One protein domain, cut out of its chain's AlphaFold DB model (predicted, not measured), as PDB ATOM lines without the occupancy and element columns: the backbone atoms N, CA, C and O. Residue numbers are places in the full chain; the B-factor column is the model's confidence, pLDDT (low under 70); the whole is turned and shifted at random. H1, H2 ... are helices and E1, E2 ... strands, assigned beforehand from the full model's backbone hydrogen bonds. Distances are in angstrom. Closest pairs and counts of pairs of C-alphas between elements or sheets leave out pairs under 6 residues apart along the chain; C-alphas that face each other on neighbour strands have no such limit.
ATOM      1  N   LEU A   3     -20.231 -22.927  42.286       53.03
ATOM      2  CA  LEU A   3     -20.357 -22.133  43.489       53.03
ATOM      3  C   LEU A   3     -18.962 -21.650  43.848       53.03
ATOM      4  O   LEU A   3     -18.040 -22.448  44.035       53.03
ATOM      5  N   VAL A   4     -18.804 -20.339  43.856       49.72
ATOM      6  CA  VAL A   4     -17.624 -19.699  44.399       49.72
ATOM      7  C   VAL A   4     -18.112 -18.975  45.638       49.72
ATOM      8  O   VAL A   4     -19.171 -18.352  45.589       49.72
ATOM      9  N   ASP A   5     -17.387 -19.111  46.742       52.91
ATOM     10  CA  ASP A   5     -17.739 -18.458  47.997       52.91
ATOM     11  C   ASP A   5     -18.115 -16.979  47.755       52.91
ATOM     12  O   ASP A   5     -17.606 -16.306  46.842       52.91
ATOM     13  N   ASP A   6     -19.050 -16.499  48.566       60.59
ATOM     14  CA  ASP A   6     -19.547 -15.126  48.606       60.59
ATOM     15  C   ASP A   6     -20.738 -14.729  47.708       60.59
ATOM     16  O   ASP A   6     -20.853 -13.586  47.257       60.59
ATOM     17  N   GLY A   7     -21.644 -15.666  47.407       67.25
ATOM     18  CA  GLY A   7     -22.849 -15.400  46.603       67.25
ATOM     19  C   GLY A   7     -22.591 -15.207  45.101       67.25
ATOM     20  O   GLY A   7     -23.526 -14.947  44.339       67.25
ATOM     21  N   TRP A   8     -21.341 -15.360  44.650       77.50
ATOM     22  CA  TRP A   8     -20.954 -15.295  43.242       77.50
ATOM     23  C   TRP A   8     -20.921 -16.675  42.595       77.50
ATOM     24  O   TRP A   8     -20.268 -17.612  43.045       77.50
ATOM     25  N   ILE A   9     -21.567 -16.775  41.448       79.25
ATOM     26  CA  ILE A   9     -21.676 -17.993  40.670       79.25
ATOM     27  C   ILE A   9     -20.981 -17.765  39.337       79.25
ATOM     28  O   ILE A   9     -21.290 -16.817  38.616       79.25
ATOM     29  N   SER A  10     -20.053 -18.655  38.993       81.50
ATOM     30  CA  SER A  10     -19.470 -18.678  37.651       81.50
ATOM     31  C   SER A  10     -20.288 -19.617  36.773       81.50
ATOM     32  O   SER A  10     -20.497 -20.788  37.121       81.50
ATOM     33  N   VAL A  11     -20.766 -19.082  35.657       81.25
ATOM     34  CA  VAL A  11     -21.514 -19.815  34.635       81.25
ATOM     35  C   VAL A  11     -20.665 -19.912  33.377       81.25
ATOM     36  O   VAL A  11     -19.673 -19.197  33.230       81.25
ATOM     37  N   GLU A  12     -21.050 -20.808  32.475       80.00
ATOM     38  CA  GLU A  12     -20.343 -20.918  31.208       80.00
ATOM     39  C   GLU A  12     -20.446 -19.602  30.429       80.00
ATOM     40  O   GLU A  12     -21.560 -19.099  30.263       80.00
ATOM     41  N   PRO A  13     -19.332 -19.003  29.978       81.25
ATOM     42  CA  PRO A  13     -19.400 -17.833  29.124       81.25
ATOM     43  C   PRO A  13     -19.949 -18.193  27.733       81.25
ATOM     44  O   PRO A  13     -19.696 -19.280  27.215       81.25
ATOM     45  N   PRO A  14     -20.673 -17.275  27.070       78.12
ATOM     46  CA  PRO A  14     -20.911 -17.361  25.634       78.12
ATOM     47  C   PRO A  14     -19.608 -17.524  24.842       78.12
ATOM     48  O   PRO A  14     -18.540 -17.076  25.261       78.12
ATOM     49  N   GLN A  15     -19.708 -18.118  23.652       76.88
ATOM     50  CA  GLN A  15     -18.555 -18.322  22.776       76.88
ATOM     51  C   GLN A  15     -17.815 -16.999  22.510       76.88
ATOM     52  O   GLN A  15     -18.424 -16.000  22.125       76.88
ATOM     53  N   GLY A  16     -16.492 -17.015  22.688       76.94
ATOM     54  CA  GLY A  16     -15.629 -15.846  22.492       76.94
ATOM     55  C   GLY A  16     -15.533 -14.908  23.701       76.94
ATOM     56  O   GLY A  16     -14.960 -13.831  23.570       76.94
ATOM     57  N   MET A  17     -16.076 -15.291  24.858       81.81
ATOM     58  CA  MET A  17     -15.875 -14.592  26.128       81.81
ATOM     59  C   MET A  17     -15.013 -15.434  27.077       81.81
ATOM     60  O   MET A  17     -15.059 -16.662  27.042       81.81
ATOM     61  N   ASP A  18     -14.260 -14.764  27.951       82.69
ATOM     62  CA  ASP A  18     -13.347 -15.425  28.896       82.69
ATOM     63  C   ASP A  18     -14.049 -15.788  30.212       82.69
ATOM     64  O   ASP A  18     -13.625 -16.697  30.926       82.69
ATOM     65  N   GLY A  19     -15.136 -15.093  30.564       83.62
ATOM     66  CA  GLY A  19     -15.937 -15.472  31.721       83.62
ATOM     67  C   GLY A  19     -17.212 -14.667  31.920       83.62
ATOM     68  O   GLY A  19     -17.304 -13.487  31.576       83.62
ATOM     69  N   LEU A  20     -18.189 -15.337  32.534       86.62
ATOM     70  CA  LEU A  20     -19.475 -14.791  32.939       86.62
ATOM     71  C   LEU A  20     -19.748 -15.173  34.399       86.62
ATOM     72  O   LEU A  20     -19.745 -16.349  34.771       86.62
ATOM     73  N   HIS A  21     -19.992 -14.167  35.228       85.56
ATOM     74  CA  HIS A  21     -20.232 -14.321  36.654       85.56
ATOM     75  C   HIS A  21     -21.511 -13.595  37.040       85.56
ATOM     76  O   HIS A  21     -21.760 -12.474  36.600       85.56
ATOM     77  N   VAL A  22     -22.312 -14.231  37.882       86.94
ATOM     78  CA  VAL A  22     -23.534 -13.647  38.427       86.94
ATOM     79  C   VAL A  22     -23.466 -13.671  39.932       86.94
ATOM     80  O   VAL A  22     -23.114 -14.693  40.516       86.94
ATOM     81  N   ARG A  23     -23.832 -12.569  40.569       84.62
ATOM     82  CA  ARG A  23     -24.057 -12.562  42.008       84.62
ATOM     83  C   ARG A  23     -25.526 -12.759  42.293       84.62
ATOM     84  O   ARG A  23     -26.370 -12.126  41.654       84.62
ATOM     85  N   VAL A  24     -25.835 -13.602  43.268       84.31
ATOM     86  CA  VAL A  24     -27.209 -13.845  43.691       84.31
ATOM     87  C   VAL A  24     -27.416 -13.541  45.161       84.31
ATOM     88  O   VAL A  24     -26.549 -13.803  45.987       84.31
ATOM     89  N   LYS A  25     -28.599 -13.016  45.483       83.12
ATOM     90  CA  LYS A  25     -29.082 -12.853  46.858       83.12
ATOM     91  C   LYS A  25     -30.394 -13.611  47.030       83.12
ATOM     92  O   LYS A  25     -31.186 -13.695  46.087       83.12
ATOM     93  N   LEU A  26     -30.618 -14.188  48.208       81.25
ATOM     94  CA  LEU A  26     -31.886 -14.834  48.537       81.25
ATOM     95  C   LEU A  26     -32.925 -13.748  48.843       81.25
ATOM     96  O   LEU A  26     -32.756 -12.969  49.774       81.25
ATOM     97  N   ALA A  27     -33.983 -13.668  48.040       82.19
ATOM     98  CA  ALA A  27     -35.085 -12.751  48.299       82.19
ATOM     99  C   ALA A  27     -36.032 -13.311  49.374       82.19
ATOM    100  O   ALA A  27     -36.082 -14.519  49.607       82.19
ATOM    101  N   GLU A  28     -36.859 -12.441  49.963       79.06
ATOM    102  CA  GLU A  28     -37.835 -12.789  51.014       79.06
ATOM    103  C   GLU A  28     -38.787 -13.932  50.621       79.06
ATOM    104  O   GLU A  28     -39.236 -14.707  51.460       79.06
ATOM    105  N   ASN A  29     -39.066 -14.085  49.324       80.75
ATOM    106  CA  ASN A  29     -39.901 -15.163  48.788       80.75
ATOM    107  C   ASN A  29     -39.184 -16.528  48.688       80.75
ATOM    108  O   ASN A  29     -39.721 -17.458  48.083       80.75
ATOM    109  N   GLY A  30     -37.963 -16.642  49.219       79.31
ATOM    110  CA  GLY A  30     -37.154 -17.858  49.201       79.31
ATOM    111  C   GLY A  30     -36.546 -18.196  47.838       79.31
ATOM    112  O   GLY A  30     -36.118 -19.334  47.634       79.31
ATOM    113  N   ARG A  31     -36.524 -17.246  46.893       81.94
ATOM    114  CA  ARG A  31     -35.917 -17.413  45.564       81.94
ATOM    115  C   ARG A  31     -34.664 -16.562  45.426       81.94
ATOM    116  O   ARG A  31     -34.634 -15.412  45.850       81.94
ATOM    117  N   TYR A  32     -33.655 -17.105  44.761       84.88
ATOM    118  CA  TYR A  32     -32.451 -16.363  44.408       84.88
ATOM    119  C   TYR A  32     -32.746 -15.346  43.306       84.88
ATOM    120  O   TYR A  32     -33.416 -15.666  42.318       84.88
ATOM    121  N   LYS A  33     -32.219 -14.134  43.474       87.56
ATOM    122  CA  LYS A  33     -32.276 -13.028  42.517       87.56
ATOM    123  C   LYS A  33     -30.879 -12.617  42.104       87.56
ATOM    124  O   LYS A  33     -30.009 -12.480  42.961       87.56
ATOM    125  N   ILE A  34     -30.681 -12.414  40.804       88.12
ATOM    126  CA  ILE A  34     -29.419 -11.890  40.277       88.12
ATOM    127  C   ILE A  34     -29.338 -10.404  40.633       88.12
ATOM    128  O   ILE A  34     -30.276  -9.654  40.372       88.12
ATOM    129  N   THR A  35     -28.232 -10.007  41.252       86.50
ATOM    130  CA  THR A  35     -27.979  -8.632  41.717       86.50
ATOM    131  C   THR A  35     -26.857  -7.973  40.935       86.50
ATOM    132  O   THR A  35     -26.977  -6.807  40.577       86.50
ATOM    133  N   ASP A  36     -25.844  -8.753  40.558       85.06
ATOM    134  CA  ASP A  36     -24.722  -8.294  39.751       85.06
ATOM    135  C   ASP A  36     -24.460  -9.259  38.593       85.06
ATOM    136  O   ASP A  36     -24.599 -10.480  38.725       85.06
ATOM    137  N   LEU A  37     -24.054  -8.698  37.456       86.19
ATOM    138  CA  LEU A  37     -23.587  -9.426  36.281       86.19
ATOM    139  C   LEU A  37     -22.198  -8.904  35.937       86.19
ATOM    140  O   LEU A  37     -22.030  -7.721  35.650       86.19
ATOM    141  N   PHE A  38     -21.214  -9.791  35.931       85.25
ATOM    142  CA  PHE A  38     -19.860  -9.459  35.533       85.25
ATOM    143  C   PHE A  38     -19.435 -10.307  34.342       85.25
ATOM    144  O   PHE A  38     -19.484 -11.538  34.379       85.25
ATOM    145  N   LEU A  39     -19.002  -9.629  33.286       85.44
ATOM    146  CA  LEU A  39     -18.590 -10.238  32.036       85.44
ATOM    147  C   LEU A  39     -17.205  -9.730  31.649       85.44
ATOM    148  O   LEU A  39     -16.942  -8.531  31.723       85.44
ATOM    149  N   HIS A  40     -16.335 -10.632  31.202       84.94
ATOM    150  CA  HIS A  40     -15.015 -10.264  30.699       84.94
ATOM    151  C   HIS A  40     -14.574 -11.144  29.526       84.94
ATOM    152  O   HIS A  40     -15.009 -12.284  29.369       84.94
ATOM    153  N   GLY A  41     -13.735 -10.560  28.677       81.88
ATOM    154  CA  GLY A  41     -13.206 -11.137  27.445       81.88
ATOM    155  C   GLY A  41     -12.287 -10.129  26.753       81.88
ATOM    156  O   GLY A  41     -12.194  -8.982  27.199       81.88
ATOM    157  N   GLY A  42     -11.627 -10.537  25.667       80.50
ATOM    158  CA  GLY A  42     -10.805  -9.637  24.850       80.50
ATOM    159  C   GLY A  42     -11.624  -8.513  24.201       80.50
ATOM    160  O   GLY A  42     -11.528  -7.357  24.607       80.50
ATOM    161  N   GLN A  43     -12.446  -8.860  23.207       83.31
ATOM    162  CA  GLN A  43     -13.412  -7.957  22.573       83.31
ATOM    163  C   GLN A  43     -14.814  -8.535  22.777       83.31
ATOM    164  O   GLN A  43     -15.067  -9.676  22.405       83.31
ATOM    165  N   ILE A  44     -15.701  -7.756  23.397       83.50
ATOM    166  CA  ILE A  44     -17.084  -8.163  23.665       83.50
ATOM    167  C   ILE A  44     -17.988  -7.509  22.623       83.50
ATOM    168  O   ILE A  44     -18.067  -6.282  22.544       83.50
ATOM    169  N   GLU A  45     -18.691  -8.331  21.854       84.12
ATOM    170  CA  GLU A  45     -19.653  -7.895  20.850       84.12
ATOM    171  C   GLU A  45     -21.101  -7.942  21.366       84.12
ATOM    172  O   GLU A  45     -21.476  -8.680  22.284       84.12
ATOM    173  N   ALA A  46     -21.951  -7.098  20.778       83.44
ATOM    174  CA  ALA A  46     -23.331  -6.919  21.227       83.44
ATOM    175  C   ALA A  46     -24.219  -8.155  20.984       83.44
ATOM    176  O   ALA A  46     -25.251  -8.325  21.636       83.44
ATOM    177  N   ASP A  47     -23.887  -8.997  20.008       80.94
ATOM    178  CA  ASP A  47     -24.579 -10.261  19.742       80.94
ATOM    179  C   ASP A  47     -24.335 -11.293  20.855       80.94
ATOM    180  O   ASP A  47     -25.289 -11.925  21.317       80.94
ATOM    181  N   GLN A  48     -23.107 -11.383  21.363       75.69
ATOM    182  CA  GLN A  48     -22.736 -12.274  22.453       75.69
ATOM    183  C   GLN A  48     -23.488 -11.885  23.739       75.69
ATOM    184  O   GLN A  48     -24.005 -12.755  24.442       75.69
ATOM    185  N   PHE A  49     -23.643 -10.582  24.016       76.62
ATOM    186  CA  PHE A  49     -24.441 -10.105  25.155       76.62
ATOM    187  C   PHE A  49     -25.935 -10.428  24.997       76.62
ATOM    188  O   PHE A  49     -26.586 -10.860  25.946       76.62
ATOM    189  N   ARG A  50     -26.485 -10.297  23.780       79.50
ATOM    190  CA  ARG A  50     -27.884 -10.663  23.474       79.50
ATOM    191  C   ARG A  50     -28.172 -12.157  23.637       79.50
ATOM    192  O   ARG A  50     -29.332 -12.532  23.822       79.50
ATOM    193  N   GLY A  51     -27.146 -13.002  23.577       73.81
ATOM    194  CA  GLY A  51     -27.253 -14.430  23.875       73.81
ATOM    195  C   GLY A  51     -27.546 -14.729  25.351       73.81
ATOM    196  O   GLY A  51     -28.166 -15.753  25.656       73.81
ATOM    197  N   ILE A  52     -27.170 -13.822  26.259       81.44
ATOM    198  CA  ILE A  52     -27.317 -13.995  27.705       81.44
ATOM    199  C   ILE A  52     -28.734 -13.599  28.130       81.44
ATOM    200  O   ILE A  52     -29.131 -12.438  28.080       81.44
ATOM    201  N   SER A  53     -29.515 -14.573  28.600       85.00
ATOM    202  CA  SER A  53     -30.847 -14.321  29.154       85.00
ATOM    203  C   SER A  53     -30.806 -14.352  30.679       85.00
ATOM    204  O   SER A  53     -30.718 -15.426  31.272       85.00
ATOM    205  N   ILE A  54     -30.939 -13.182  31.313       85.56
ATOM    206  CA  ILE A  54     -30.989 -13.053  32.783       85.56
ATOM    207  C   ILE A  54     -32.115 -13.914  33.366       85.56
ATOM    208  O   ILE A  54     -31.897 -14.653  34.322       85.56
ATOM    209  N   SER A  55     -33.301 -13.898  32.751       83.06
ATOM    210  CA  SER A  55     -34.437 -14.706  33.209       83.06
ATOM    211  C   SER A  55     -34.131 -16.204  33.196       83.06
ATOM    212  O   SER A  55     -34.542 -16.925  34.104       83.06
ATOM    213  N   ARG A  56     -33.390 -16.679  32.187       82.25
ATOM    214  CA  ARG A  56     -32.993 -18.087  32.094       82.25
ATOM    215  C   ARG A  56     -31.922 -18.439  33.121       82.25
ATOM    216  O   ARG A  56     -32.041 -19.476  33.765       82.25
ATOM    217  N   LEU A  57     -30.927 -17.568  33.301       83.44
ATOM    218  CA  LEU A  57     -29.920 -17.703  34.358       83.44
ATOM    219  C   LEU A  57     -30.591 -17.818  35.731       83.44
ATOM    220  O   LEU A  57     -30.341 -18.773  36.459       83.44
ATOM    221  N   GLU A  58     -31.507 -16.904  36.060       85.81
ATOM    222  CA  GLU A  58     -32.212 -16.906  37.343       85.81
ATOM    223  C   GLU A  58     -33.056 -18.175  37.533       85.81
ATOM    224  O   GLU A  58     -33.013 -18.794  38.599       85.81
ATOM    225  N   ALA A  59     -33.812 -18.589  36.510       82.62
ATOM    226  CA  ALA A  59     -34.601 -19.817  36.562       82.62
ATOM    227  C   ALA A  59     -33.716 -21.046  36.821       82.62
ATOM    228  O   ALA A  59     -34.044 -21.887  37.659       82.62
ATOM    229  N   GLN A  60     -32.566 -21.116  36.152       78.62
ATOM    230  CA  GLN A  60     -31.640 -22.232  36.263       78.62
ATOM    231  C   GLN A  60     -30.937 -22.280  37.626       78.62
ATOM    232  O   GLN A  60     -30.840 -23.354  38.220       78.62
ATOM    233  N   ILE A  61     -30.510 -21.124  38.147       81.56
ATOM    234  CA  ILE A  61     -29.930 -21.002  39.490       81.56
ATOM    235  C   ILE A  61     -30.938 -21.467  40.535       81.56
ATOM    236  O   ILE A  61     -30.612 -22.296  41.379       81.56
ATOM    237  N   ASN A  62     -32.185 -20.994  40.452       82.31
ATOM    238  CA  ASN A  62     -33.230 -21.399  41.388       82.31
ATOM    239  C   ASN A  62     -33.512 -22.908  41.313       82.31
ATOM    240  O   ASN A  62     -33.640 -23.554  42.352       82.31
ATOM    241  N   ALA A  63     -33.536 -23.487  40.109       76.88
ATOM    242  CA  ALA A  63     -33.736 -24.921  39.925       76.88
ATOM    243  C   ALA A  63     -32.607 -25.766  40.544       76.88
ATOM    244  O   ALA A  63     -32.886 -26.766  41.202       76.88
ATOM    245  N   LEU A  64     -31.348 -25.355  40.371       70.38
ATOM    246  CA  LEU A  64     -30.195 -26.043  40.964       70.38
ATOM    247  C   LEU A  64     -30.118 -25.837  42.482       70.38
ATOM    248  O   LEU A  64     -29.864 -26.779  43.230       70.38
ATOM    249  N   SER A  65     -30.407 -24.625  42.957       69.88
ATOM    250  CA  SER A  65     -30.382 -24.294  44.383       69.88
ATOM    251  C   SER A  65     -31.415 -25.069  45.198       69.88
ATOM    252  O   SER A  65     -31.178 -25.349  46.365       69.88
ATOM    253  N   ALA A  66     -32.540 -25.475  44.597       63.78
ATOM    254  CA  ALA A  66     -33.523 -26.335  45.253       63.78
ATOM    255  C   ALA A  66     -32.954 -27.726  45.596       63.78
ATOM    256  O   ALA A  66     -33.452 -28.380  46.510       63.78
ATOM    257  N   ILE A  67     -31.908 -28.156  44.884       60.25
ATOM    258  CA  ILE A  67     -31.244 -29.454  45.043       60.25
ATOM    259  C   ILE A  67     -30.021 -29.335  45.969       60.25
ATOM    260  O   ILE A  67     -29.744 -30.254  46.737       60.25
ATOM    261  N   GLU A  68     -29.311 -28.201  45.927       57.34
ATOM    262  CA  GLU A  68     -28.032 -27.969  46.623       57.34
ATOM    263  C   GLU A  68     -28.080 -26.791  47.620       57.34
ATOM    264  O   GLU A  68     -27.087 -26.093  47.814       57.34
ATOM    265  N   ARG A  69     -29.232 -26.576  48.281       49.53
ATOM    266  CA  ARG A  69     -29.485 -25.469  49.236       49.53
ATOM    267  C   ARG A  69     -28.351 -25.109  50.225       49.53
ATOM    268  O   ARG A  69     -28.268 -23.923  50.523       49.53
ATOM    269  N   PRO A  70     -27.509 -26.026  50.752       44.50
ATOM    270  CA  PRO A  70     -26.540 -25.676  51.796       44.50
ATOM    271  C   PRO A  70     -25.354 -24.809  51.355       44.50
ATOM    272  O   PRO A  70     -24.628 -24.338  52.216       44.50
ATOM    273  N   THR A  71     -25.104 -24.644  50.053       51.94
ATOM    274  CA  THR A  71     -23.810 -24.122  49.562       51.94
ATOM    275  C   THR A  71     -23.875 -22.687  49.020       51.94
ATOM    276  O   THR A  71     -22.887 -22.166  48.511       51.94
ATOM    277  N   LEU A  72     -25.050 -22.059  49.064       54.62
ATOM    278  CA  LEU A  72     -25.284 -20.694  48.594       54.62
ATOM    279  C   LEU A  72     -25.423 -19.773  49.811       54.62
ATOM    280  O   LEU A  72     -26.519 -19.303  50.106       54.62
ATOM    281  N   ASP A  73     -24.326 -19.539  50.532       50.62
ATOM    282  CA  ASP A  73     -24.292 -18.492  51.559       50.62
ATOM    283  C   ASP A  73     -24.444 -17.128  50.867       50.62
ATOM    284  O   ASP A  73     -23.500 -16.547  50.331       50.62
ATOM    285  N   ALA A  74     -25.691 -16.656  50.812       51.97
ATOM    286  CA  ALA A  74     -26.103 -15.411  50.164       51.97
ATOM    287  C   ALA A  74     -25.802 -14.154  51.004       51.97
ATOM    288  O   ALA A  74     -25.992 -13.044  50.508       51.97
ATOM    289  N   ASP A  75     -25.329 -14.341  52.239       50.66
ATOM    290  CA  ASP A  75     -25.046 -13.286  53.225       50.66
ATOM    291  C   ASP A  75     -23.558 -12.933  53.326       50.66
ATOM    292  O   ASP A  75     -23.112 -12.288  54.276       50.66
ATOM    293  N   ALA A  76     -22.760 -13.359  52.354       54.66
ATOM    294  CA  ALA A  76     -21.355 -13.023  52.353       54.66
ATOM    295  C   ALA A  76     -21.116 -11.511  52.234       54.66
ATOM    296  O   ALA A  76     -21.881 -10.821  51.542       54.66
ATOM    297  N   PRO A  77     -20.065 -11.002  52.904       54.44
ATOM    298  CA  PRO A  77     -19.785  -9.578  52.978       54.44
ATOM    299  C   PRO A  77     -19.722  -8.956  51.585       54.44
ATOM    300  O   PRO A  77     -19.281  -9.572  50.613       54.44
ATOM    301  N   ASP A  78     -20.190  -7.711  51.497       54.97
ATOM    302  CA  ASP A  78     -20.217  -6.916  50.270       54.97
ATOM    303  C   ASP A  78     -18.820  -6.389  49.900       54.97
ATOM    304  O   ASP A  78     -18.636  -5.218  49.580       54.97
ATOM    305  N   ASP A  79     -17.812  -7.256  50.001       58.56
ATOM    306  CA  ASP A  79     -16.440  -6.917  49.666       58.56
ATOM    307  C   ASP A  79     -16.338  -6.693  48.155       58.56
ATOM    308  O   ASP A  79     -16.754  -7.521  47.335       58.56
ATOM    309  N   GLU A  80     -15.775  -5.543  47.781       58.81
ATOM    310  CA  GLU A  80     -15.606  -5.128  46.393       58.81
ATOM    311  C   GLU A  80     -14.690  -6.122  45.656       58.81
ATOM    312  O   GLU A  80     -13.462  -6.143  45.795       58.81
ATOM    313  N   LEU A  81     -15.305  -7.009  44.877       67.44
ATOM    314  CA  LEU A  81     -14.603  -8.050  44.144       67.44
ATOM    315  C   LEU A  81     -13.829  -7.448  42.970       67.44
ATOM    316  O   LEU A  81     -14.385  -7.034  41.957       67.44
ATOM    317  N   THR A  82     -12.504  -7.431  43.096       75.75
ATOM    318  CA  THR A  82     -11.614  -6.871  42.074       75.75
ATOM    319  C   THR A  82     -11.574  -7.722  40.795       75.75
ATOM    320  O   THR A  82     -11.658  -8.955  40.841       75.75
ATOM    321  N   LEU A  83     -11.346  -7.083  39.635       68.81
ATOM    322  CA  LEU A  83     -11.191  -7.757  38.330       68.81
ATOM    323  C   LEU A  83     -10.210  -8.950  38.352       68.81
ATOM    324  O   LEU A  83     -10.547 -10.005  37.808       68.81
ATOM    325  N   PRO A  84      -9.016  -8.860  38.982       78.38
ATOM    326  CA  PRO A  84      -8.097  -9.996  39.058       78.38
ATOM    327  C   PRO A  84      -8.679 -11.180  39.836       78.38
ATOM    328  O   PRO A  84      -8.414 -12.336  39.504       78.38
ATOM    329  N   THR A  85      -9.496 -10.906  40.854       78.38
ATOM    330  CA  THR A  85     -10.148 -11.948  41.648       78.38
ATOM    331  C   THR A  85     -11.205 -12.669  40.825       78.38
ATOM    332  O   THR A  85     -11.200 -13.898  40.800       78.38
ATOM    333  N   LEU A  86     -12.043 -11.937  40.089       74.12
ATOM    334  CA  LEU A  86     -13.057 -12.522  39.208       74.12
ATOM    335  C   LEU A  86     -12.423 -13.351  38.080       74.12
ATOM    336  O   LEU A  86     -12.839 -14.485  37.852       74.12
ATOM    337  N   ARG A  87     -11.331 -12.870  37.469       77.56
ATOM    338  CA  ARG A  87     -10.561 -13.645  36.474       77.56
ATOM    339  C   ARG A  87     -10.002 -14.950  37.040       77.56
ATOM    340  O   ARG A  87     -10.147 -16.006  36.429       77.56
ATOM    341  N   ARG A  88      -9.402 -14.911  38.234       78.38
ATOM    342  CA  ARG A  88      -8.910 -16.120  38.917       78.38
ATOM    343  C   ARG A  88     -10.049 -17.097  39.226       78.38
ATOM    344  O   ARG A  88      -9.869 -18.306  39.088       78.38
ATOM    345  N   ARG A  89     -11.218 -16.584  39.630       74.19
ATOM    346  CA  ARG A  89     -12.427 -17.389  39.863       74.19
ATOM    347  C   ARG A  89     -12.907 -18.050  38.565       74.19
ATOM    348  O   ARG A  89     -13.189 -19.244  38.598       74.19
ATOM    349  N   ALA A  90     -12.902 -17.332  37.438       72.31
ATOM    350  CA  ALA A  90     -13.226 -17.878  36.116       72.31
ATOM    351  C   ALA A  90     -12.325 -19.062  35.758       72.31
ATOM    352  O   ALA A  90     -12.826 -20.147  35.478       72.31
ATOM    353  N   GLY A  91     -11.004 -18.896  35.883       71.50
ATOM    354  CA  GLY A  91     -10.049 -19.971  35.608       71.50
ATOM    355  C   GLY A  91     -10.254 -21.199  36.505       71.50
ATOM    356  O   GLY A  91     -10.232 -22.330  36.024       71.50
ATOM    357  N   LYS A  92     -10.525 -21.001  37.804       73.25
ATOM    358  CA  LYS A  92     -10.828 -22.109  38.730       73.25
ATOM    359  C   LYS A  92     -12.145 -22.811  38.377       73.25
ATOM    360  O   LYS A  92     -12.199 -24.039  38.411       73.25
ATOM    361  N   ALA A  93     -13.188 -22.054  38.035       70.12
ATOM    362  CA  ALA A  93     -14.477 -22.598  37.613       70.12
ATOM    363  C   ALA A  93     -14.345 -23.394  36.308       70.12
ATOM    364  O   ALA A  93     -14.842 -24.515  36.232       70.12
ATOM    365  N   GLN A  94     -13.608 -22.869  35.328       71.56
ATOM    366  CA  GLN A  94     -13.318 -23.543  34.065       71.56
ATOM    367  C   GLN A  94     -12.522 -24.837  34.282       71.56
ATOM    368  O   GLN A  94     -12.879 -25.877  33.737       71.56
ATOM    369  N   ALA A  95     -11.492 -24.822  35.134       72.25
ATOM    370  CA  ALA A  95     -10.735 -26.029  35.470       72.25
ATOM    371  C   ALA A  95     -11.608 -27.085  36.174       72.25
ATOM    372  O   ALA A  95     -11.548 -28.269  35.840       72.25
ATOM    373  N   GLY A  96     -12.459 -26.666  37.119       72.19
ATOM    374  CA  GLY A  96     -13.441 -27.550  37.754       72.19
ATOM    375  C   GLY A  96     -14.422 -28.144  36.742       72.19
ATOM    376  O   GLY A  96     -14.718 -29.338  36.796       72.19
ATOM    377  N   ARG A  97     -14.866 -27.330  35.776       72.44
ATOM    378  CA  ARG A  97     -15.741 -27.710  34.661       72.44
ATOM    379  C   ARG A  97     -15.131 -28.779  33.788       72.44
ATOM    380  O   ARG A  97     -15.739 -29.835  33.643       72.44
ATOM    381  N   GLN A  98     -13.914 -28.545  33.320       74.00
ATOM    382  CA  GLN A  98     -13.174 -29.506  32.520       74.00
ATOM    383  C   GLN A  98     -13.058 -30.854  33.249       74.00
ATOM    384  O   GLN A  98     -13.437 -31.891  32.707       74.00
ATOM    385  N   GLN A  99     -12.682 -30.840  34.532       74.75
ATOM    386  CA  GLN A  99     -12.626 -32.060  35.347       74.75
ATOM    387  C   GLN A  99     -13.991 -32.744  35.513       74.75
ATOM    388  O   GLN A  99     -14.067 -33.973  35.585       74.75
ATOM    389  N   LEU A 100     -15.083 -31.985  35.639       72.50
ATOM    390  CA  LEU A 100     -16.432 -32.541  35.748       72.50
ATOM    391  C   LEU A 100     -16.860 -33.218  34.445       72.50
ATOM    392  O   LEU A 100     -17.466 -34.286  34.507       72.50
ATOM    393  N   ILE A 101     -16.528 -32.622  33.304       76.25
ATOM    394  CA  ILE A 101     -16.882 -33.110  31.970       76.25
ATOM    395  C   ILE A 101     -16.067 -34.342  31.595       76.25
ATOM    396  O   ILE A 101     -16.646 -35.341  31.175       76.25
ATOM    397  N   GLU A 102     -14.766 -34.359  31.872       73.94
ATOM    398  CA  GLU A 102     -13.943 -35.570  31.755       73.94
ATOM    399  C   GLU A 102     -14.525 -36.719  32.601       73.94
ATOM    400  O   GLU A 102     -14.594 -37.877  32.179       73.94
ATOM    401  N   LYS A 103     -15.066 -36.405  33.788       71.25
ATOM    402  CA  LYS A 103     -15.786 -37.369  34.641       71.25
ATOM    403  C   LYS A 103     -17.172 -37.770  34.116       71.25
ATOM    404  O   LYS A 103     -17.772 -38.686  34.695       71.25
ATOM    405  N   LEU A 104     -17.709 -37.117  33.082       75.06
ATOM    406  CA  LEU A 104     -18.909 -37.572  32.367       75.06
ATOM    407  C   LEU A 104     -18.585 -38.679  31.350       75.06
ATOM    408  O   LEU A 104     -19.472 -39.460  31.015       75.06
ATOM    409  N   GLN A 105     -17.329 -38.821  30.920       67.12
ATOM    410  CA  GLN A 105     -16.923 -39.867  29.976       67.12
ATOM    411  C   GLN A 105     -16.640 -41.228  30.637       67.12
ATOM    412  O   GLN A 105     -16.735 -42.263  29.978       67.12
ATOM    413  N   ARG A 106     -16.314 -41.273  31.941       53.62
ATOM    414  CA  ARG A 106     -15.864 -42.507  32.619       53.62
ATOM    415  C   ARG A 106     -16.806 -42.968  33.743       53.62
ATOM    416  O   ARG A 106     -16.641 -42.549  34.890       53.62
ATOM    417  N   PRO A 107     -17.753 -43.885  33.481       54.69
ATOM    418  CA  PRO A 107     -18.509 -44.546  34.532       54.69
ATOM    419  C   PRO A 107     -17.809 -45.847  34.951       54.69
ATOM    420  O   PRO A 107     -17.872 -46.847  34.248       54.69
ATOM    421  N   THR A 108     -17.201 -45.884  36.138       54.53
ATOM    422  CA  THR A 108     -16.790 -47.144  36.798       54.53
ATOM    423  C   THR A 108     -17.941 -47.805  37.577       54.53
ATOM    424  O   THR A 108     -17.717 -48.631  38.454       54.53
ATOM    425  N   GLY A 109     -19.197 -47.447  37.280       57.34
ATOM    426  CA  GLY A 109     -20.407 -48.099  37.806       57.34
ATOM    427  C   GLY A 109     -20.750 -47.837  39.281       57.34
ATOM    428  O   GLY A 109     -21.888 -48.062  39.674       57.34
ATOM    429  N   GLN A 110     -19.828 -47.311  40.092       63.91
ATOM    430  CA  GLN A 110     -19.994 -47.248  41.554       63.91
ATOM    431  C   GLN A 110     -20.857 -46.083  42.086       63.91
ATOM    432  O   GLN A 110     -21.167 -46.066  43.271       63.91
ATOM    433  N   ASN A 111     -21.277 -45.112  41.262       74.81
ATOM    434  CA  ASN A 111     -22.105 -43.989  41.737       74.81
ATOM    435  C   ASN A 111     -23.016 -43.387  40.639       74.81
ATOM    436  O   ASN A 111     -22.671 -42.355  40.047       74.81
ATOM    437  N   PRO A 112     -24.176 -44.008  40.346       80.75
ATOM    438  CA  PRO A 112     -25.092 -43.527  39.311       80.75
ATOM    439  C   PRO A 112     -25.731 -42.174  39.656       80.75
ATOM    440  O   PRO A 112     -25.814 -41.309  38.788       80.75
ATOM    441  N   ASP A 113     -26.127 -41.933  40.908       85.31
ATOM    442  CA  ASP A 113     -26.723 -40.647  41.303       85.31
ATOM    443  C   ASP A 113     -25.721 -39.500  41.209       85.31
ATOM    444  O   ASP A 113     -26.041 -38.438  40.679       85.31
ATOM    445  N   GLY A 114     -24.484 -39.718  41.658       83.56
ATOM    446  CA  GLY A 114     -23.417 -38.733  41.522       83.56
ATOM    447  C   GLY A 114     -23.111 -38.408  40.061       83.56
ATOM    448  O   GLY A 114     -22.828 -37.257  39.741       83.56
ATOM    449  N   PHE A 115     -23.196 -39.392  39.162       86.81
ATOM    450  CA  PHE A 115     -23.083 -39.153  37.724       86.81
ATOM    451  C   PHE A 115     -24.216 -38.255  37.206       86.81
ATOM    452  O   PHE A 115     -23.942 -37.227  36.589       86.81
ATOM    453  N   TYR A 116     -25.479 -38.583  37.499       88.75
ATOM    454  CA  TYR A 116     -26.615 -37.802  36.997       88.75
ATOM    455  C   TYR A 116     -26.739 -36.410  37.626       88.75
ATOM    456  O   TYR A 116     -27.220 -35.500  36.952       88.75
ATOM    457  N   ARG A 117     -26.238 -36.200  38.851       85.75
ATOM    458  CA  ARG A 117     -26.050 -34.849  39.409       85.75
ATOM    459  C   ARG A 117     -25.052 -34.036  38.589       85.75
ATOM    460  O   ARG A 117     -25.357 -32.912  38.210       85.75
ATOM    461  N   ARG A 118     -23.894 -34.611  38.236       85.50
ATOM    462  CA  ARG A 118     -22.911 -33.920  37.379       85.50
ATOM    463  C   ARG A 118     -23.486 -33.590  36.003       85.50
ATOM    464  O   ARG A 118     -23.291 -32.479  35.523       85.50
ATOM    465  N   VAL A 119     -24.244 -34.511  35.402       89.25
ATOM    466  CA  VAL A 119     -24.966 -34.253  34.143       89.25
ATOM    467  C   VAL A 119     -25.937 -33.084  34.299       89.25
ATOM    468  O   VAL A 119     -25.972 -32.215  33.435       89.25
ATOM    469  N   ALA A 120     -26.721 -33.053  35.381       88.19
ATOM    470  CA  ALA A 120     -27.675 -31.979  35.637       88.19
ATOM    471  C   ALA A 120     -26.991 -30.611  35.726       88.19
ATOM    472  O   ALA A 120     -27.416 -29.670  35.059       88.19
ATOM    473  N   VAL A 121     -25.899 -30.527  36.486       83.50
ATOM    474  CA  VAL A 121     -25.107 -29.301  36.645       83.50
ATOM    475  C   VAL A 121     -24.512 -28.842  35.308       83.50
ATOM    476  O   VAL A 121     -24.624 -27.666  34.968       83.50
ATOM    477  N   ALA A 122     -23.925 -29.753  34.526       86.56
ATOM    478  CA  ALA A 122     -23.338 -29.417  33.227       86.56
ATOM    479  C   ALA A 122     -24.396 -29.000  32.191       86.56
ATOM    480  O   ALA A 122     -24.199 -28.056  31.430       86.56
ATOM    481  N   TYR A 123     -25.546 -29.678  32.177       88.31
ATOM    482  CA  TYR A 123     -26.651 -29.338  31.284       88.31
ATOM    483  C   TYR A 123     -27.259 -27.976  31.623       88.31
ATOM    484  O   TYR A 123     -27.574 -27.206  30.721       88.31
ATOM    485  N   ALA A 124     -27.417 -27.680  32.913       82.94
ATOM    486  CA  ALA A 124     -27.909 -26.403  33.402       82.94
ATOM    487  C   ALA A 124     -27.013 -25.230  32.972       82.94
ATOM    488  O   ALA A 124     -27.530 -24.220  32.497       82.94
ATOM    489  N   ASP A 125     -25.689 -25.384  33.060       80.19
ATOM    490  CA  ASP A 125     -24.741 -24.374  32.567       80.19
ATOM    491  C   ASP A 125     -24.947 -24.075  31.095       80.19
ATOM    492  O   ASP A 125     -25.095 -22.922  30.702       80.19
ATOM    493  N   GLN A 126     -25.006 -25.130  30.284       85.38
ATOM    494  CA  GLN A 126     -25.213 -24.977  28.854       85.38
ATOM    495  C   GLN A 126     -26.580 -24.352  28.567       85.38
ATOM    496  O   GLN A 126     -26.707 -23.463  27.728       85.38
ATOM    497  N   ALA A 127     -27.620 -24.760  29.297       84.00
ATOM    498  CA  ALA A 127     -28.963 -24.226  29.111       84.00
ATOM    499  C   ALA A 127     -29.019 -22.725  29.395       84.00
ATOM    500  O   ALA A 127     -29.764 -22.026  28.718       84.00
ATOM    501  N   ALA A 128     -28.218 -22.212  30.330       75.69
ATOM    502  CA  ALA A 128     -28.182 -20.790  30.633       75.69
ATOM    503  C   ALA A 128     -27.730 -19.925  29.442       75.69
ATOM    504  O   ALA A 128     -28.313 -18.859  29.216       75.69
ATOM    505  N   VAL A 129     -26.756 -20.392  28.654       74.62
ATOM    506  CA  VAL A 129     -26.090 -19.578  27.618       74.62
ATOM    507  C   VAL A 129     -26.350 -20.004  26.180       74.62
ATOM    508  O   VAL A 129     -26.083 -19.236  25.260       74.62
ATOM    509  N   THR A 130     -26.939 -21.178  25.950       80.31
ATOM    510  CA  THR A 130     -27.312 -21.630  24.606       80.31
ATOM    511  C   THR A 130     -28.744 -22.147  24.524       80.31
ATOM    512  O   THR A 130     -29.320 -22.677  25.472       80.31
ATOM    513  N   ARG A 131     -29.336 -22.023  23.331       80.81
ATOM    514  CA  ARG A 131     -30.633 -22.634  22.988       80.81
ATOM    515  C   ARG A 131     -30.511 -24.123  22.654       80.81
ATOM    516  O   ARG A 131     -31.528 -24.801  22.532       80.81
ATOM    517  N   SER A 132     -29.291 -24.641  22.504       86.81
ATOM    518  CA  SER A 132     -29.029 -26.039  22.144       86.81
ATOM    519  C   SER A 132     -28.141 -26.744  23.180       86.81
ATOM    520  O   SER A 132     -27.097 -27.290  22.821       86.81
ATOM    521  N   PRO A 133     -28.548 -26.790  24.464       88.88
ATOM    522  CA  PRO A 133     -27.682 -27.239  25.553       88.88
ATOM    523  C   PRO A 133     -27.249 -28.700  25.456       88.88
ATOM    524  O   PRO A 133     -26.132 -29.039  25.825       88.88
ATOM    525  N   ALA A 134     -28.108 -29.573  24.920       91.12
ATOM    526  CA  ALA A 134     -27.753 -30.976  24.724       91.12
ATOM    527  C   ALA A 134     -26.671 -31.157  23.651       91.12
ATOM    528  O   ALA A 134     -25.848 -32.053  23.787       91.12
ATOM    529  N   LYS A 135     -26.671 -30.316  22.608       92.44
ATOM    530  CA  LYS A 135     -25.644 -30.344  21.563       92.44
ATOM    531  C   LYS A 135     -24.320 -29.821  22.110       92.44
ATOM    532  O   LYS A 135     -23.326 -30.518  22.007       92.44
ATOM    533  N   ALA A 136     -24.342 -28.664  22.772       90.00
ATOM    534  CA  ALA A 136     -23.141 -28.085  23.365       90.00
ATOM    535  C   ALA A 136     -22.482 -29.035  24.380       90.00
ATOM    536  O   ALA A 136     -21.286 -29.280  24.304       90.00
ATOM    537  N   LEU A 137     -23.273 -29.659  25.262       90.12
ATOM    538  CA  LEU A 137     -22.755 -30.647  26.212       90.12
ATOM    539  C   LEU A 137     -22.219 -31.918  25.531       90.12
ATOM    540  O   LEU A 137     -21.320 -32.559  26.061       90.12
ATOM    541  N   ALA A 138     -22.786 -32.313  24.390       91.44
ATOM    542  CA  ALA A 138     -22.345 -33.488  23.642       91.44
ATOM    543  C   ALA A 138     -21.005 -33.248  22.945       91.44
ATOM    544  O   ALA A 138     -20.115 -34.088  23.055       91.44
ATOM    545  N   ASP A 139     -20.871 -32.093  22.289       90.75
ATOM    546  CA  ASP A 139     -19.633 -31.654  21.648       90.75
ATOM    547  C   ASP A 139     -18.508 -31.566  22.692       90.75
ATOM    548  O   ASP A 139     -17.407 -32.060  22.475       90.75
ATOM    549  N   GLU A 140     -18.814 -31.021  23.869       87.69
ATOM    550  CA  GLU A 140     -17.847 -30.821  24.946       87.69
ATOM    551  C   GLU A 140     -17.459 -32.106  25.692       87.69
ATOM    552  O   GLU A 140     -16.307 -32.286  26.075       87.69
ATOM    553  N   ALA A 141     -18.412 -33.016  25.902       88.56
ATOM    554  CA  ALA A 141     -18.147 -34.318  26.508       88.56
ATOM    555  C   ALA A 141     -17.703 -35.374  25.482       88.56
ATOM    556  O   ALA A 141     -17.547 -36.532  25.861       88.56
ATOM    557  N   GLU A 142     -17.526 -35.006  24.210       88.94
ATOM    558  CA  GLU A 142     -17.160 -35.882  23.085       88.94
ATOM    559  C   GLU A 142     -18.008 -37.167  23.005       88.94
ATOM    560  O   GLU A 142     -17.522 -38.269  22.741       88.94
ATOM    561  N   VAL A 143     -19.312 -37.040  23.249       90.00
ATOM    562  CA  VAL A 143     -20.269 -38.150  23.159       90.00
ATOM    563  C   VAL A 143     -21.392 -37.822  22.180       90.00
ATOM    564  O   VAL A 143     -21.705 -36.656  21.957       90.00
ATOM    565  N   PRO A 144     -22.090 -38.826  21.623       93.81
ATOM    566  CA  PRO A 144     -23.265 -38.564  20.803       93.81
ATOM    567  C   PRO A 144     -24.343 -37.764  21.551       93.81
ATOM    568  O   PRO A 144     -24.667 -38.054  22.706       93.81
ATOM    569  N   VAL A 145     -24.999 -36.826  20.860       94.69
ATOM    570  CA  VAL A 145     -26.109 -36.017  21.412       94.69
ATOM    571  C   VAL A 145     -27.236 -36.896  21.977       94.69
ATOM    572  O   VAL A 145     -27.858 -36.577  22.991       94.69
ATOM    573  N   THR A 146     -27.483 -38.053  21.361       93.69
ATOM    574  CA  THR A 146     -28.463 -39.047  21.827       93.69
ATOM    575  C   THR A 146     -28.123 -39.602  23.214       93.69
ATOM    576  O   THR A 146     -29.026 -39.806  24.033       93.69
ATOM    577  N   THR A 147     -26.835 -39.788  23.509       93.44
ATOM    578  CA  THR A 147     -26.326 -40.202  24.822       93.44
ATOM    579  C   THR A 147     -26.620 -39.132  25.867       93.44
ATOM    580  O   THR A 147     -27.214 -39.440  26.904       93.44
ATOM    581  N   VAL A 148     -26.324 -37.867  25.558       93.94
ATOM    582  CA  VAL A 148     -26.646 -36.734  26.437       93.94
ATOM    583  C   VAL A 148     -28.147 -36.644  26.694       93.94
ATOM    584  O   VAL A 148     -28.567 -36.531  27.842       93.94
ATOM    585  N   HIS A 149     -28.992 -36.779  25.668       94.12
ATOM    586  CA  HIS A 149     -30.446 -36.787  25.859       94.12
ATOM    587  C   HIS A 149     -30.921 -37.900  26.796       94.12
ATOM    588  O   HIS A 149     -31.814 -37.675  27.618       94.12
ATOM    589  N   ARG A 150     -30.327 -39.096  26.704       93.19
ATOM    590  CA  ARG A 150     -30.624 -40.196  27.627       93.19
ATOM    591  C   ARG A 150     -30.211 -39.841  29.054       93.19
ATOM    592  O   ARG A 150     -30.996 -40.075  29.971       93.19
ATOM    593  N   TRP A 151     -29.032 -39.255  29.243       93.69
ATOM    594  CA  TRP A 151     -28.562 -38.837  30.562       93.69
ATOM    595  C   TRP A 151     -29.421 -37.732  31.174       93.69
ATOM    596  O   TRP A 151     -29.785 -37.827  32.341       93.69
ATOM    597  N   VAL A 152     -29.808 -36.726  30.389       92.31
ATOM    598  CA  VAL A 152     -30.672 -35.622  30.833       92.31
ATOM    599  C   VAL A 152     -32.061 -36.129  31.208       92.31
ATOM    600  O   VAL A 152     -32.607 -35.731  32.237       92.31
ATOM    601  N   ARG A 153     -32.640 -37.039  30.413       92.31
ATOM    602  CA  ARG A 153     -33.924 -37.676  30.747       92.31
ATOM    603  C   ARG A 153     -33.837 -38.408  32.084       92.31
ATOM    604  O   ARG A 153     -34.735 -38.283  32.908       92.31
ATOM    605  N   GLU A 154     -32.757 -39.146  32.294       92.69
ATOM    606  CA  GLU A 154     -32.542 -39.899  33.524       92.69
ATOM    607  C   GLU A 154     -32.286 -38.982  34.730       92.69
ATOM    608  O   GLU A 154     -32.849 -39.209  35.798       92.69
ATOM    609  N   ALA A 155     -31.539 -37.891  34.553       89.88
ATOM    610  CA  ALA A 155     -31.349 -36.866  35.577       89.88
ATOM    611  C   ALA A 155     -32.673 -36.193  35.979       89.88
ATOM    612  O   ALA A 155     -32.936 -36.027  37.168       89.88
ATOM    613  N   ARG A 156     -33.550 -35.884  35.012       89.75
ATOM    614  CA  ARG A 156     -34.918 -35.393  35.277       89.75
ATOM    615  C   ARG A 156     -35.765 -36.415  36.022       89.75
ATOM    616  O   ARG A 156     -36.411 -36.068  37.002       89.75
ATOM    617  N   ARG A 157     -35.739 -37.682  35.590       89.12
ATOM    618  CA  ARG A 157     -36.469 -38.780  36.247       89.12
ATOM    619  C   ARG A 157     -36.068 -38.928  37.717       89.12
ATOM    620  O   ARG A 157     -36.904 -39.276  38.541       89.12
ATOM    621  N   ARG A 158     -34.801 -38.655  38.034       86.38
ATOM    622  CA  ARG A 158     -34.247 -38.679  39.395       86.38
ATOM    623  C   ARG A 158     -34.444 -37.374  40.178       86.38
ATOM    624  O   ARG A 158     -34.036 -37.310  41.329       86.38
ATOM    625  N   GLY A 159     -35.051 -36.347  39.579       85.25
ATOM    626  CA  GLY A 159     -35.311 -35.058  40.228       85.25
ATOM    627  C   GLY A 159     -34.117 -34.099  40.276       85.25
ATOM    628  O   GLY A 159     -34.205 -33.067  40.930       85.25
TER     629      GLY A 159
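What this domain is: This is residues 3 to 159 of the 170 residues of an uncharacterized protein of Actinomadura meyerae (UniProt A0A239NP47). A small three-strand sheet, E1 E2 E3, has H2 packed on one face and the long H3 crossing the other; H3 runs on past E1 to a cluster of H4, H5 and H6. H4 reaches from H6 back to H2, and little H1 lies near its last residue. The printed part has 157 residues, with three named strands, then six named helices; the class is mixed. The sheet is antiparallel, a meander, each strand the neighbour of the one before. The whole is compact, with a radius of gyration of the C-alphas of 15.7 A and spans of 44 by 37 by 25 A.

Where its parts are: Find C-alpha 8 at (-20.954, -15.295, 43.242), where E1 begins, residues 8 to 11. E2 is residues 19 to 26, 23.2 A, and E3 32 to 40, 23.0 A, bending by 59 degrees at residue 35. Next come H1, 46 to 51, and H2, 54 to 65. H3, 83 to 105, runs 33.7 A; H4, 112 to 129, 26.7 A. H5 is 133 to 140; H6, 145 to 157, ends at (-36.469, -38.780, 36.247).

How they stand to each other: Look at N 9 and O 22, 2.8 A, in the hairpin E1 and E2, and N 21 and O 38, 2.8 A, in the hairpin E2 and E3. H2 and H3 are on opposite faces, three layers with the sheet between; the closest C-alphas are Tyr 32 and Asn 62 for E3 and H2, 5.9 A, and Gly 19 and Ala 90 for E2 and H3, 5.7 A. The hub H4 touches H2 at C-alphas 57 and 128, 5.1 A, H3 at 100 and 118, 6.8 A, H5 at 126 and 133, 4.7 A, and H6 at 116 and 155, 5.0 A. O i to N i+4 pairs are within hydrogen-bond range throughout H1, H2, H5 and H6, in 18 of 19 in H3 and 13 of 14 in H4.

The domain as a whole: C-alphas 46 and 110 are farthest apart, 45.3 A. The printed part has no cut; the link H2 to H3 is long. Look for pLDDT under 70 at residues 3 to 7, 65 to 81, 83 and 105 to 110.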